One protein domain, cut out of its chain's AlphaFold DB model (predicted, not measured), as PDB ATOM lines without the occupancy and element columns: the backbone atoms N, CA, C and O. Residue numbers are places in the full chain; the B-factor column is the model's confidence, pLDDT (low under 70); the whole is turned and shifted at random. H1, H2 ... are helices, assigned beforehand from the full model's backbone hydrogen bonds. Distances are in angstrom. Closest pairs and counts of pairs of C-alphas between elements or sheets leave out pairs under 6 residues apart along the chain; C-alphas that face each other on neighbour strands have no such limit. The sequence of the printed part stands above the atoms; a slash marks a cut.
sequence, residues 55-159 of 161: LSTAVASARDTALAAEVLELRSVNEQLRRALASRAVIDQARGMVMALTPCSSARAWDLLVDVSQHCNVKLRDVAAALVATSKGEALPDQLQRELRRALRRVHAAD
ATOM      1  N   LEU A  55      17.189  -6.546 104.773       72.38
ATOM      2  CA  LEU A  55      17.919  -5.297 104.541       72.38
ATOM      3  C   LEU A  55      17.654  -4.755 103.131       72.38
ATOM      4  O   LEU A  55      17.329  -3.580 102.976       72.38
ATOM      5  N   SER A  56      17.698  -5.614 102.109       71.75
ATOM      6  CA  SER A  56      17.350  -5.258 100.729       71.75
ATOM      7  C   SER A  56      15.906  -4.745 100.616       71.75
ATOM      8  O   SER A  56      15.663  -3.682 100.040       71.75
ATOM      9  N   THR A  57      14.952  -5.438 101.247       78.25
ATOM     10  CA  THR A  57      13.528  -5.055 101.248       78.25
ATOM     11  C   THR A  57      13.279  -3.752 102.016       78.25
ATOM     12  O   THR A  57      12.505  -2.911 101.562       78.25
ATOM     13  N   ALA A  58      13.956  -3.546 103.148       80.44
ATOM     14  CA  ALA A  58      13.870  -2.322 103.944       80.44
ATOM     15  C   ALA A  58      14.494  -1.116 103.225       80.44
ATOM     16  O   ALA A  58      13.957  -0.015 103.280       80.44
ATOM     17  N   VAL A  59      15.598  -1.314 102.500       79.31
ATOM     18  CA  VAL A  59      16.207  -0.266 101.670       79.31
ATOM     19  C   VAL A  59      15.340   0.044 100.445       79.31
ATOM     20  O   VAL A  59      15.239   1.208 100.059       79.31
ATOM     21  N   ALA A  60      14.678  -0.951  99.846       84.44
ATOM     22  CA  ALA A  60      13.702  -0.722  98.780       84.44
ATOM     23  C   ALA A  60      12.500   0.096  99.284       84.44
ATOM     24  O   ALA A  60      12.214   1.154  98.729       84.44
ATOM     25  N   SER A  61      11.875  -0.301 100.399       80.50
ATOM     26  CA  SER A  61      10.738   0.438 100.964       80.50
ATOM     27  C   SER A  61      11.125   1.830 101.485       80.50
ATOM     28  O   SER A  61      10.335   2.768 101.366       80.50
ATOM     29  N   ALA A  62      12.354   2.021 101.977       88.31
ATOM     30  CA  ALA A  62      12.894   3.340 102.312       88.31
ATOM     31  C   ALA A  62      13.058   4.244 101.073       88.31
ATOM     32  O   ALA A  62      12.768   5.439 101.141       88.31
ATOM     33  N   ARG A  63      13.471   3.694  99.921       91.56
ATOM     34  CA  ARG A  63      13.522   4.443  98.650       91.56
ATOM     35  C   ARG A  63      12.124   4.772  98.136       91.56
ATOM     36  O   ARG A  63      11.889   5.911  97.750       91.56
ATOM     37  N   ASP A  64      11.199   3.815  98.175       91.25
ATOM     38  CA  ASP A  64       9.820   4.014  97.715       91.25
ATOM     39  C   ASP A  64       9.083   5.054  98.572       91.25
ATOM     40  O   ASP A  64       8.367   5.904  98.042       91.25
ATOM     41  N   THR A  65       9.296   5.046  99.892       93.38
ATOM     42  CA  THR A  65       8.734   6.061 100.801       93.38
ATOM     43  C   THR A  65       9.376   7.436 100.615       93.38
ATOM     44  O   THR A  65       8.651   8.431 100.608       93.38
ATOM     45  N   ALA A  66      10.692   7.517 100.385       93.06
ATOM     46  CA  ALA A  66      11.361   8.775 100.046       93.06
ATOM     47  C   ALA A  66      10.856   9.356  98.711       93.06
ATOM     48  O   ALA A  66      10.505  10.534  98.646       93.06
ATOM     49  N   LEU A  67      10.725   8.523  97.672       95.38
ATOM     50  CA  LEU A  67      10.168   8.916  96.375       95.38
ATOM     51  C   LEU A  67       8.700   9.355  96.498       95.38
ATOM     52  O   LEU A  67       8.294  10.348  95.897       95.38
ATOM     53  N   ALA A  68       7.894   8.656  97.302       94.50
ATOM     54  CA  ALA A  68       6.511   9.045  97.566       94.50
ATOM     55  C   ALA A  68       6.414  10.400  98.294       94.50
ATOM     56  O   ALA A  68       5.532  11.200  97.968       94.50
ATOM     57  N   ALA A  69       7.324  10.681  99.232       95.50
ATOM     58  CA  ALA A  69       7.412  11.969  99.916       95.50
ATOM     59  C   ALA A  69       7.809  13.103  98.952       95.50
ATOM     60  O   ALA A  69       7.141  14.137  98.929       95.50
ATOM     61  N   GLU A  70       8.813  12.892  98.094       96.25
ATOM     62  CA  GLU A  70       9.213  13.857  97.059       96.25
ATOM     63  C   GLU A  70       8.069  14.137  96.067       96.25
ATOM     64  O   GLU A  70       7.762  15.290  95.754       96.25
ATOM     65  N   VAL A  71       7.357  13.099  95.618       97.25
ATOM     66  CA  VAL A  71       6.181  13.253  94.746       97.25
ATOM     67  C   VAL A  71       5.057  14.036  95.440       97.25
ATOM     68  O   VAL A  71       4.350  14.799  94.776       97.25
ATOM     69  N   LEU A  72       4.875  13.884  96.756       96.81
ATOM     70  CA  LEU A  72       3.880  14.633  97.528       96.81
ATOM     71  C   LEU A  72       4.266  16.115  97.688       96.81
ATOM     72  O   LEU A  72       3.429  16.986  97.436       96.81
ATOM     73  N   GLU A  73       5.526  16.398  98.025       96.25
ATOM     74  CA  GLU A  73       6.124  17.745  98.048       96.25
ATOM     75  C   GLU A  73       5.919  18.457  96.699       96.25
ATOM     76  O   GLU A  73       5.300  19.524  96.627       96.25
ATOM     77  N   LEU A  74       6.343  17.822  95.599       96.06
ATOM     78  CA  LEU A  74       6.223  18.369  94.247       96.06
ATOM     79  C   LEU A  74       4.763  18.632  93.852       96.06
ATOM     80  O   LEU A  74       4.472  19.657  93.231       96.06
ATOM     81  N   ARG A  75       3.822  17.754  94.232       95.38
ATOM     82  CA  ARG A  75       2.380  17.978  94.019       95.38
ATOM     83  C   ARG A  75       1.877  19.195  94.797       95.38
ATOM     84  O   ARG A  75       1.198  20.031  94.203       95.38
ATOM     85  N   SER A  76       2.253  19.335  96.070       95.12
ATOM     86  CA  SER A  76       1.898  20.493  96.903       95.12
ATOM     87  C   SER A  76       2.399  21.806  96.295       95.12
ATOM     88  O   SER A  76       1.617  22.748  96.120       95.12
ATOM     89  N   VAL A  77       3.670  21.863  95.883       93.19
ATOM     90  CA  VAL A  77       4.253  23.035  95.208       93.19
ATOM     91  C   VAL A  77       3.522  23.330  93.895       93.19
ATOM     92  O   VAL A  77       3.158  24.477  93.628       93.19
ATOM     93  N   ASN A  78       3.231  22.306  93.087       94.69
ATOM     94  CA  ASN A  78       2.528  22.483  91.817       94.69
ATOM     95  C   ASN A  78       1.097  23.022  92.014       94.69
ATOM     96  O   ASN A  78       0.662  23.903  91.275       94.69
ATOM     97  N   GLU A  79       0.374  22.567  93.040       92.75
ATOM     98  CA  GLU A  79      -0.926  23.135  93.408       92.75
ATOM     99  C   GLU A  79      -0.837  24.589  93.880       92.75
ATOM    100  O   GLU A  79      -1.683  25.404  93.510       92.75
ATOM    101  N   GLN A  80       0.165  24.937  94.692       87.00
ATOM    102  CA  GLN A  80       0.383  26.317  95.134       87.00
ATOM    103  C   GLN A  80       0.636  27.241  93.932       87.00
ATOM    104  O   GLN A  80      -0.013  28.283  93.815       87.00
ATOM    105  N   LEU A  81       1.481  26.814  92.988       86.44
ATOM    106  CA  LEU A  81       1.732  27.524  91.732       86.44
ATOM    107  C   LEU A  81       0.466  27.634  90.868       86.44
ATOM    108  O   LEU A  81       0.144  28.725  90.401       86.44
ATOM    109  N   ARG A  82      -0.304  26.550  90.700       83.56
ATOM    110  CA  ARG A  82      -1.590  26.570  89.977       83.56
ATOM    111  C   ARG A  82      -2.585  27.547  90.603       83.56
ATOM    112  O   ARG A  82      -3.208  28.314  89.872       83.56
ATOM    113  N   ARG A  83      -2.707  27.574  91.936       80.62
ATOM    114  CA  ARG A  83      -3.561  28.532  92.666       80.62
ATOM    115  C   ARG A  83      -3.112  29.980  92.431       80.62
ATOM    116  O   ARG A  83      -3.953  30.837  92.161       80.62
ATOM    117  N   ALA A  84      -1.805  30.248  92.466       78.31
ATOM    118  CA  ALA A  84      -1.255  31.571  92.170       78.31
ATOM    119  C   ALA A  84      -1.543  32.003  90.718       78.31
ATOM    120  O   ALA A  84      -2.099  33.083  90.497       78.31
ATOM    121  N   LEU A  85      -1.253  31.141  89.738       79.56
ATOM    122  CA  LEU A  85      -1.494  31.394  88.314       79.56
ATOM    123  C   LEU A  85      -2.981  31.604  87.999       79.56
ATOM    124  O   LEU A  85      -3.317  32.553  87.295       79.56
ATOM    125  N   ALA A  86      -3.877  30.788  88.564       79.12
ATOM    126  CA  ALA A  86      -5.320  30.946  88.391       79.12
ATOM    127  C   ALA A  86      -5.813  32.304  88.919       79.12
ATOM    128  O   ALA A  86      -6.587  32.984  88.246       79.12
ATOM    129  N   SER A  87      -5.318  32.744  90.083       77.88
ATOM    130  CA  SER A  87      -5.677  34.060  90.628       77.88
ATOM    131  C   SER A  87      -5.204  35.213  89.737       77.88
ATOM    132  O   SER A  87      -5.946  36.172  89.533       77.88
ATOM    133  N   ARG A  88      -4.011  35.095  89.139       88.19
ATOM    134  CA  ARG A  88      -3.474  36.087  88.201       88.19
ATOM    135  C   ARG A  88      -4.273  36.128  86.898       88.19
ATOM    136  O   ARG A  88      -4.643  37.212  86.465       88.19
ATOM    137  N   ALA A  89      -4.612  34.968  86.332       92.44
ATOM    138  CA  ALA A  89      -5.397  34.872  85.102       92.44
ATOM    139  C   ALA A  89      -6.769  35.562  85.220       92.44
ATOM    140  O   ALA A  89      -7.153  36.309  84.324       92.44
ATOM    141  N   VAL A  90      -7.479  35.376  86.340       94.62
ATOM    142  CA  VAL A  90      -8.777  36.037  86.584       94.62
ATOM    143  C   VAL A  90      -8.624  37.556  86.737       94.62
ATOM    144  O   VAL A  90      -9.448  38.309  86.219       94.62
ATOM    145  N   ILE A  91      -7.562  38.033  87.397       95.62
ATOM    146  CA  ILE A  91      -7.303  39.477  87.534       95.62
ATOM    147  C   ILE A  91      -6.929  40.108  86.187       95.62
ATOM    148  O   ILE A  91      -7.416  41.192  85.867       95.62
ATOM    149  N   ASP A  92      -6.125  39.433  85.365       95.50
ATOM    150  CA  ASP A  92      -5.754  39.936  84.041       95.50
ATOM    151  C   ASP A  92      -6.949  39.904  83.058       95.50
ATOM    152  O   ASP A  92      -7.106  40.838  82.268       95.50
ATOM    153  N   GLN A  93      -7.870  38.934  83.177       95.75
ATOM    154  CA  GLN A  93      -9.172  38.956  82.486       95.75
ATOM    155  C   GLN A  93     -10.030  40.158  82.907       95.75
ATOM    156  O   GLN A  93     -10.490  40.915  82.051       95.75
ATOM    157  N   ALA A  94     -10.207  40.376  84.215       96.38
ATOM    158  CA  ALA A  94     -10.959  41.516  84.742       96.38
ATOM    159  C   ALA A  94     -10.361  42.859  84.286       96.38
ATOM    160  O   ALA A  94     -11.096  43.767  83.901       96.38
ATOM    161  N   ARG A  95      -9.026  42.972  84.254       95.88
ATOM    162  CA  ARG A  95      -8.315  44.148  83.731       95.88
ATOM    163  C   ARG A  95      -8.625  44.383  82.251       95.88
ATOM    164  O   ARG A  95      -8.955  45.505  81.875       95.88
ATOM    165  N   GLY A  96      -8.582  43.330  81.432       96.06
ATOM    166  CA  GLY A  96      -8.961  43.390  80.018       96.06
ATOM    167  C   GLY A  96     -10.417  43.824  79.809       96.06
ATOM    168  O   GLY A  96     -10.690  44.650  78.941       96.06
ATOM    169  N   MET A  97     -11.343  43.352  80.650       95.56
ATOM    170  CA  MET A  97     -12.742  43.798  80.629       95.56
ATOM    171  C   MET A  97     -12.882  45.287  80.967       95.56
ATOM    172  O   MET A  97     -13.618  45.988  80.278       95.56
ATOM    173  N   VAL A  98     -12.159  45.800  81.972       94.44
ATOM    174  CA  VAL A  98     -12.151  47.243  82.286       94.44
ATOM    175  C   VAL A  98     -11.632  48.058  81.098       94.44
ATOM    176  O   VAL A  98     -12.281  49.026  80.715       94.44
ATOM    177  N   MET A  99     -10.528  47.637  80.471       94.19
ATOM    178  CA  MET A  99      -9.961  48.305  79.287       94.19
ATOM    179  C   MET A  99     -10.919  48.312  78.083       94.19
ATOM    180  O   MET A  99     -10.934  49.273  77.317       94.19
ATOM    181  N   ALA A 100     -11.726  47.259  77.911       92.12
ATOM    182  CA  ALA A 100     -12.720  47.167  76.840       92.12
ATOM    183  C   ALA A 100     -13.981  48.009  77.114       92.12
ATOM    184  O   ALA A 100     -14.553  48.584  76.192       92.12
ATOM    185  N   LEU A 101     -14.416  48.094  78.378       88.62
ATOM    186  CA  LEU A 101     -15.586  48.874  78.805       88.62
ATOM    187  C   LEU A 101     -15.282  50.367  79.006       88.62
ATOM    188  O   LEU A 101     -16.195  51.187  79.096       88.62
ATOM    189  N   THR A 102     -14.014  50.732  79.159       85.81
ATOM    190  CA  THR A 102     -13.554  52.102  79.395       85.81
ATOM    191  C   THR A 102     -12.169  52.253  78.773       85.81
ATOM    192  O   THR A 102     -11.226  51.654  79.296       85.81
ATOM    193  N   PRO A 103     -12.024  53.032  77.681       84.56
ATOM    194  CA  PRO A 103     -10.749  53.226  76.995       84.56
ATOM    195  C   PRO A 103      -9.700  53.867  77.915       84.56
ATOM    196  O   PRO A 103      -9.617  55.083  78.047       84.56
ATOM    197  N   CYS A 104      -8.902  53.031  78.573       89.50
ATOM    198  CA  CYS A 104      -7.858  53.431  79.508       89.50
ATOM    199  C   CYS A 104      -6.664  52.469  79.414       89.50
ATOM    200  O   CYS A 104      -6.768  51.358  78.887       89.50
ATOM    201  N   SER A 105      -5.498  52.895  79.906       92.50
ATOM    202  CA  SER A 105      -4.297  52.055  79.872       92.50
ATOM    203  C   SER A 105      -4.389  50.876  80.852       92.50
ATOM    204  O   SER A 105      -5.079  50.937  81.869       92.50
ATOM    205  N   SER A 106      -3.621  49.812  80.593       93.75
ATOM    206  CA  SER A 106      -3.523  48.638  81.481       93.75
ATOM    207  C   SER A 106      -3.097  48.988  82.919       93.75
ATOM    208  O   SER A 106      -3.499  48.307  83.866       93.75
ATOM    209  N   ALA A 107      -2.328  50.069  83.101       93.12
ATOM    210  CA  ALA A 107      -1.996  50.605  84.420       93.12
ATOM    211  C   ALA A 107      -3.231  51.217  85.100       93.12
ATOM    212  O   ALA A 107      -3.603  50.779  86.183       93.12
ATOM    213  N   ARG A 108      -3.956  52.122  84.423       92.31
ATOM    214  CA  ARG A 108      -5.175  52.741  84.980       92.31
ATOM    215  C   ARG A 108      -6.281  51.722  85.273       92.31
ATOM    216  O   ARG A 108      -6.977  51.851  86.277       92.31
ATOM    217  N   ALA A 109      -6.424  50.697  84.434       94.62
ATOM    218  CA  ALA A 109      -7.358  49.596  84.662       94.62
ATOM    219  C   ALA A 109      -6.989  48.765  85.905       94.62
ATOM    220  O   ALA A 109      -7.873  48.346  86.650       94.62
ATOM    221  N   TRP A 110      -5.694  48.551  86.157       95.12
ATOM    222  CA  TRP A 110      -5.212  47.915  87.385       95.12
ATOM    223  C   TRP A 110      -5.462  48.786  88.616       95.12
ATOM    224  O   TRP A 110      -6.049  48.304  89.584       95.12
ATOM    225  N   ASP A 111      -5.086  50.065  88.555       94.50
ATOM    226  CA  ASP A 111      -5.263  51.011  89.659       94.50
ATOM    227  C   ASP A 111      -6.741  51.133  90.047       94.50
ATOM    228  O   ASP A 111      -7.066  51.126  91.230       94.50
ATOM    229  N   LEU A 112      -7.655  51.132  89.069       95.00
ATOM    230  CA  LEU A 112      -9.101  51.095  89.301       95.00
ATOM    231  C   LEU A 112      -9.557  49.822  90.031       95.00
ATOM    232  O   LEU A 112     -10.382  49.904  90.940       95.00
ATOM    233  N   LEU A 113      -9.051  48.642  89.658       95.75
ATOM    234  CA  LEU A 113      -9.418  47.392  90.339       95.75
ATOM    235  C   LEU A 113      -8.876  47.356  91.777       95.75
ATOM    236  O   LEU A 113      -9.565  46.875  92.680       95.75
ATOM    237  N   VAL A 114      -7.676  47.902  92.007       95.38
ATOM    238  CA  VAL A 114      -7.081  48.070  93.343       95.38
ATOM    239  C   VAL A 114      -7.879  49.073  94.183       95.38
ATOM    240  O   VAL A 114      -8.226  48.761  95.320       95.38
ATOM    241  N   ASP A 115      -8.238  50.225  93.618       94.69
ATOM    242  CA  ASP A 115      -9.062  51.270  94.238       94.69
ATOM    243  C   ASP A 115     -10.416  50.707  94.707       94.69
ATOM    244  O   ASP A 115     -10.800  50.857  95.869       94.69
ATOM    245  N   VAL A 116     -11.105  49.955  93.842       95.75
ATOM    246  CA  VAL A 116     -12.371  49.276  94.171       95.75
ATOM    247  C   VAL A 116     -12.178  48.181  95.231       95.75
ATOM    248  O   VAL A 116     -12.998  48.067  96.144       95.75
ATOM    249  N   SER A 117     -11.099  47.394  95.149       96.19
ATOM    250  CA  SER A 117     -10.749  46.356  96.132       96.19
ATOM    251  C   SER A 117     -10.536  46.939  97.533       96.19
ATOM    252  O   SER A 117     -11.099  46.419  98.500       96.19
ATOM    253  N   GLN A 118      -9.809  48.055  97.636       95.75
ATOM    254  CA  GLN A 118      -9.573  48.770  98.892       95.75
ATOM    255  C   GLN A 118     -10.865  49.382  99.451       95.75
ATOM    256  O   GLN A 118     -11.201  49.133 100.606       95.75
ATOM    257  N   HIS A 119     -11.640  50.102  98.630       94.50
ATOM    258  CA  HIS A 119     -12.899  50.727  99.062       94.50
ATOM    259  C   HIS A 119     -13.983  49.718  99.471       94.50
ATOM    260  O   HIS A 119     -14.830  50.025 100.310       94.50
ATOM    261  N   CYS A 120     -13.968  48.506  98.909       93.00
ATOM    262  CA  CYS A 120     -14.869  47.431  99.330       93.00
ATOM    263  C   CYS A 120     -14.326  46.598 100.503       93.00
ATOM    264  O   CYS A 120     -15.091  45.830 101.082       93.00
ATOM    265  N   ASN A 121     -13.034  46.713 100.837       94.81
ATOM    266  CA  ASN A 121     -12.298  45.779 101.699       94.81
ATOM    267  C   ASN A 121     -12.468  44.300 101.270       94.81
ATOM    268  O   ASN A 121     -12.639  43.396 102.089       94.81
ATOM    269  N   VAL A 122     -12.447  44.055  99.955       93.94
ATOM    270  CA  VAL A 122     -12.578  42.724  99.333       93.94
ATOM    271  C   VAL A 122     -11.293  42.417  98.575       93.94
ATOM    272  O   VAL A 122     -10.740  43.296  97.917       93.94
ATOM    273  N   LYS A 123     -10.801  41.173  98.631       94.25
ATOM    274  CA  LYS A 123      -9.547  40.789  97.960       94.25
ATOM    275  C   LYS A 123      -9.669  41.009  96.450       94.25
ATOM    276  O   LYS A 123     -10.655  40.603  95.840       94.25
ATOM    277  N   LEU A 124      -8.627  41.567  95.835       94.62
ATOM    278  CA  LEU A 124      -8.586  41.906  94.405       94.62
ATOM    279  C   LEU A 124      -9.011  40.751  93.479       94.62
ATOM    280  O   LEU A 124      -9.730  40.966  92.510       94.62
ATOM    281  N   ARG A 125      -8.615  39.514  93.802       94.25
ATOM    282  CA  ARG A 125      -9.000  38.310  93.042       94.25
ATOM    283  C   ARG A 125     -10.508  38.016  93.097       94.25
ATOM    284  O   ARG A 125     -11.056  37.511  92.125       94.25
ATOM    285  N   ASP A 126     -11.164  38.343  94.211       94.69
ATOM    286  CA  ASP A 126     -12.590  38.096  94.435       94.69
ATOM    287  C   ASP A 126     -13.408  39.211  93.736       94.69
ATOM    288  O   ASP A 126     -14.416  38.928  93.091       94.69
ATOM    289  N   VAL A 127     -12.905  40.459  93.738       95.81
ATOM    290  CA  VAL A 127     -13.400  41.563  92.883       95.81
ATOM    291  C   VAL A 127     -13.298  41.209  91.399       95.81
ATOM    292  O   VAL A 127     -14.263  41.373  90.653       95.81
ATOM    293  N   ALA A 128     -12.144  40.698  90.968       96.06
ATOM    294  CA  ALA A 128     -11.917  40.283  89.591       96.06
ATOM    295  C   ALA A 128     -12.830  39.118  89.182       96.06
ATOM    296  O   ALA A 128     -13.429  39.168  88.110       96.06
ATOM    297  N   ALA A 129     -13.000  38.112  90.046       95.31
ATOM    298  CA  ALA A 129     -13.920  37.003  89.809       95.31
ATOM    299  C   ALA A 129     -15.369  37.489  89.650       95.31
ATOM    300  O   ALA A 129     -16.031  37.102  88.691       95.31
ATOM    301  N   ALA A 130     -15.833  38.387  90.526       95.88
ATOM    302  CA  ALA A 130     -17.166  38.981  90.429       95.88
ATOM    303  C   ALA A 130     -17.349  39.815  89.146       95.88
ATOM    304  O   ALA A 130     -18.422  39.789  88.551       95.88
ATOM    305  N   LEU A 131     -16.309  40.517  88.677       95.69
ATOM    306  CA  LEU A 131     -16.367  41.239  87.403       95.69
ATOM    307  C   LEU A 131     -16.414  40.280  86.203       95.69
ATOM    308  O   LEU A 131     -17.251  40.461  85.321       95.69
ATOM    309  N   VAL A 132     -15.584  39.233  86.188       95.81
ATOM    310  CA  VAL A 132     -15.588  38.207  85.129       95.81
ATOM    311  C   VAL A 132     -16.919  37.451  85.093       95.81
ATOM    312  O   VAL A 132     -17.429  37.174  84.008       95.81
ATOM    313  N   ALA A 133     -17.540  37.191  86.245       95.88
ATOM    314  CA  ALA A 133     -18.859  36.569  86.347       95.88
ATOM    315  C   ALA A 133     -19.961  37.356  85.599       95.88
ATOM    316  O   ALA A 133     -20.848  36.748  84.998       95.88
ATOM    317  N   THR A 134     -19.859  38.691  85.504       94.88
ATOM    318  CA  THR A 134     -20.832  39.498  84.733       94.88
ATOM    319  C   THR A 134     -20.880  39.153  83.247       94.88
ATOM    320  O   THR A 134     -21.937  39.279  82.631       94.88
ATOM    321  N   SER A 135     -19.786  38.639  82.669       92.50
ATOM    322  CA  SER A 135     -19.770  38.164  81.275       92.50
ATOM    323  C   SER A 135     -20.685  36.954  81.037       92.50
ATOM    324  O   SER A 135     -21.065  36.684  79.901       92.50
ATOM    325  N   LYS A 136     -21.075  36.252  82.111       93.25
ATOM    326  CA  LYS A 136     -22.013  35.120  82.113       93.25
ATOM    327  C   LYS A 136     -23.437  35.522  82.520       93.25
ATOM    328  O   LYS A 136     -24.292  34.655  82.664       93.25
ATOM    329  N   GLY A 137     -23.691  36.818  82.725       92.12
ATOM    330  CA  GLY A 137     -24.976  37.348  83.189       92.12
ATOM    331  C   GLY A 137     -25.159  37.376  84.712       92.12
ATOM    332  O   GLY A 137     -26.241  37.725  85.176       92.12
ATOM    333  N   GLU A 138     -24.134  37.042  85.503       94.25
ATOM    334  CA  GLU A 138     -24.208  37.139  86.967       94.25
ATOM    335  C   GLU A 138     -24.195  38.611  87.427       94.25
ATOM    336  O   GLU A 138     -23.465  39.451  86.892       94.25
ATOM    337  N   ALA A 139     -25.006  38.946  88.433       91.75
ATOM    338  CA  ALA A 139     -25.081  40.306  88.961       91.75
ATOM    339  C   ALA A 139     -23.907  40.615  89.910       91.75
ATOM    340  O   ALA A 139     -23.593  39.835  90.808       91.75
ATOM    341  N   LEU A 140     -23.296  41.797  89.762       92.19
ATOM    342  CA  LEU A 140     -22.342  42.313  90.752       92.19
ATOM    343  C   LEU A 140     -23.052  42.599  92.083       92.19
ATOM    344  O   LEU A 140     -24.104  43.239  92.056       92.19
ATOM    345  N   PRO A 141     -22.448  42.260  93.238       93.25
ATOM    346  CA  PRO A 141     -22.928  42.715  94.541       93.25
ATOM    347  C   PRO A 141     -23.066  44.242  94.584       93.25
ATOM    348  O   PRO A 141     -22.154  44.954  94.155       93.25
ATOM    349  N   ASP A 142     -24.163  44.763  95.140       93.31
ATOM    350  CA  ASP A 142     -24.510  46.190  95.025       93.31
ATOM    351  C   ASP A 142     -23.408  47.140  95.511       93.31
ATOM    352  O   ASP A 142     -23.180  48.192  94.915       93.31
ATOM    353  N   GLN A 143     -22.705  46.792  96.595       93.44
ATOM    354  CA  GLN A 143     -21.577  47.583  97.096       93.44
ATOM    355  C   GLN A 143     -20.451  47.665  96.062       93.44
ATOM    356  O   GLN A 143     -19.979  48.760  95.756       93.44
ATOM    357  N   LEU A 144     -20.082  46.523  95.479       94.06
ATOM    358  CA  LEU A 144     -19.039  46.437  94.467       94.06
ATOM    359  C   LEU A 144     -19.445  47.187  93.193       94.06
ATOM    360  O   LEU A 144     -18.643  47.929  92.629       94.06
ATOM    361  N   GLN A 145     -20.712  47.077  92.779       94.38
ATOM    362  CA  GLN A 145     -21.248  47.822  91.641       94.38
ATOM    363  C   GLN A 145     -21.231  49.344  91.887       94.38
ATOM    364  O   GLN A 145     -20.871  50.111  90.988       94.38
ATOM    365  N   ARG A 146     -21.596  49.802  93.095       95.38
ATOM    366  CA  ARG A 146     -21.559  51.227  93.468       95.38
ATOM    367  C   ARG A 146     -20.140  51.786  93.437       95.38
ATOM    368  O   ARG A 146     -19.946  52.852  92.849       95.38
ATOM    369  N   GLU A 147     -19.166  51.080  94.013       95.69
ATOM    370  CA  GLU A 147     -17.770  51.533  94.009       95.69
ATOM    371  C   GLU A 147     -17.135  51.460  92.623       95.69
ATOM    372  O   GLU A 147     -16.505  52.428  92.206       95.69
ATOM    373  N   LEU A 148     -17.399  50.411  91.839       93.00
ATOM    374  CA  LEU A 148     -16.948  50.339  90.448       93.00
ATOM    375  C   LEU A 148     -17.471  51.531  89.626       93.00
ATOM    376  O   LEU A 148     -16.701  52.208  88.946       93.00
ATOM    377  N   ARG A 149     -18.758  51.883  89.763       92.88
ATOM    378  CA  ARG A 149     -19.336  53.089  89.134       92.88
ATOM    379  C   ARG A 149     -18.745  54.400  89.671       92.88
ATOM    380  O   ARG A 149     -18.828  55.419  88.986       92.88
ATOM    381  N   ARG A 150     -18.215  54.447  90.897       93.94
ATOM    382  CA  ARG A 150     -17.517  55.627  91.450       93.94
ATOM    383  C   ARG A 150     -16.100  55.732  90.879       93.94
ATOM    384  O   ARG A 150     -15.756  56.787  90.351       93.94
ATOM    385  N   ALA A 151     -15.337  54.641  90.890       91.69
ATOM    386  CA  ALA A 151     -13.982  54.570  90.347       91.69
ATOM    387  C   ALA A 151     -13.939  54.857  88.835       91.69
ATOM    388  O   ALA A 151     -13.163  55.701  88.394       91.69
ATOM    389  N   LEU A 152     -14.854  54.277  88.045       90.19
ATOM    390  CA  LEU A 152     -14.965  54.556  86.605       90.19
ATOM    391  C   LEU A 152     -15.196  56.047  86.308       90.19
ATOM    392  O   LEU A 152     -14.613  56.582  85.367       90.19
ATOM    393  N   ARG A 153     -15.999  56.748  87.124       89.94
ATOM    394  CA  ARG A 153     -16.205  58.203  86.986       89.94
ATOM    395  C   ARG A 153     -14.953  59.007  87.343       89.94
ATOM    396  O   ARG A 153     -14.680  59.995  86.667       89.94
ATOM    397  N   ARG A 154     -14.177  58.578  88.348       86.81
ATOM    398  CA  ARG A 154     -12.869  59.182  88.676       86.81
ATOM    399  C   ARG A 154     -11.873  59.033  87.524       86.81
ATOM    400  O   ARG A 154     -11.183  59.998  87.214       86.81
ATOM    401  N   VAL A 155     -11.828  57.862  86.879       84.12
ATOM    402  CA  VAL A 155     -10.945  57.605  85.729       84.12
ATOM    403  C   VAL A 155     -11.291  58.524  84.558       84.12
ATOM    404  O   VAL A 155     -10.451  59.344  84.202       84.12
ATOM    405  N   HIS A 156     -12.541  58.515  84.079       80.50
ATOM    406  CA  HIS A 156     -12.983  59.394  82.982       80.50
ATOM    407  C   HIS A 156     -12.713  60.884  83.261       80.50
ATOM    408  O   HIS A 156     -12.211  61.594  82.395       80.50
ATOM    409  N   ALA A 157     -12.975  61.368  84.482       81.50
ATOM    410  CA  ALA A 157     -12.718  62.764  84.862       81.50
ATOM    411  C   ALA A 157     -11.222  63.157  84.880       81.50
ATOM    412  O   ALA A 157     -10.900  64.341  84.985       81.50
ATOM    413  N   ALA A 158     -10.319  62.177  84.805       75.19
ATOM    414  CA  ALA A 158      -8.872  62.354  84.762       75.19
ATOM    415  C   ALA A 158      -8.223  61.814  83.469       75.19
ATOM    416  O   ALA A 158      -7.004  61.858  83.366       75.19
ATOM    417  N   ASP A 159      -8.988  61.276  82.514       68.25
ATOM    418  CA  ASP A 159      -8.571  61.111  81.104       68.25
ATOM    419  C   ASP A 159      -9.015  62.318  80.243       68.25
ATOM    420  O   ASP A 159      -8.500  62.531  79.151       68.25
TER     421      ASP A 159
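What this domain is: This is residues 55 to 159 of the 161 residues of the protein "ANTAR domain-containing protein" of Streptomyces sp. 3212.2 (UniProt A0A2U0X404). One very long helix, H1, makes a shaft with a compact head of helices at its far end: residues 55 to 85 of H1 stick out free, and the last part of H1 packs in the head with three shorter helices. In the head H2 and H3 cross H1, and H4 packs on H2, away from the shaft. The printed part has 105 residues with four named helices, H1 to H4 in chain order, and no named strand; the class is all helix. The whole is extended, with a radius of gyration of the C-alphas of 21.7 A and spans of 77 by 26 by 24 A.

Where its parts are: H1, residues 55 to 101, runs 68.7 A from C-alpha 55 at (17.919, -5.297, 104.541) to C-alpha 101 at (-15.586, 48.874, 78.805). H2 is residues 106 to 120, 21.2 A long, and H3 is residues 124 to 136, 19.4 A long. H4, residues 142 to 159, is 25.9 A long and ends with C-alpha 159 at (-8.571, 61.111, 81.104).

How they stand to each other: H1 touches H3 with residues 87 to 97 alone, at a steep tilt of 66 degrees, the same way; their closest C-alphas, of Ala 94 and Ala 128, are 5.1 A apart. H1 touches H2 with residues 95 to 99 alone, about perpendicular at 81 degrees; the closest C-alphas, of Arg 95 and Ala 109, are 5.6 A apart. H2 is the hub, touching H1, H3 and H4. H2 and H3 are about perpendicular at 75 degrees, and their closest C-alphas, of Ser 117 and Leu 124, are 5.2 A apart. H2 and H4 run opposite ways at a steep tilt of 39 degrees, with the C-alphas of Val 116 and Glu 147 closest at 5.9 A. H3 and H4 are close but not clearly touching, and H1 and H4 are apart. Every O i to N i+4 pair is within hydrogen-bond range in H1 and H2, against 6 of 9 in H3 and 13 of 14 in H4.

The domain as a whole: The C-alphas farthest apart, of Leu 55 and Ala 157, are 77.2 A apart. Without residues 55 to 85 the body spans 30 by 23 by 22 A. The printed part has no cut, and its three links are tight. The mean pLDDT of the printed part is 91.0, and residue 159 is under 70.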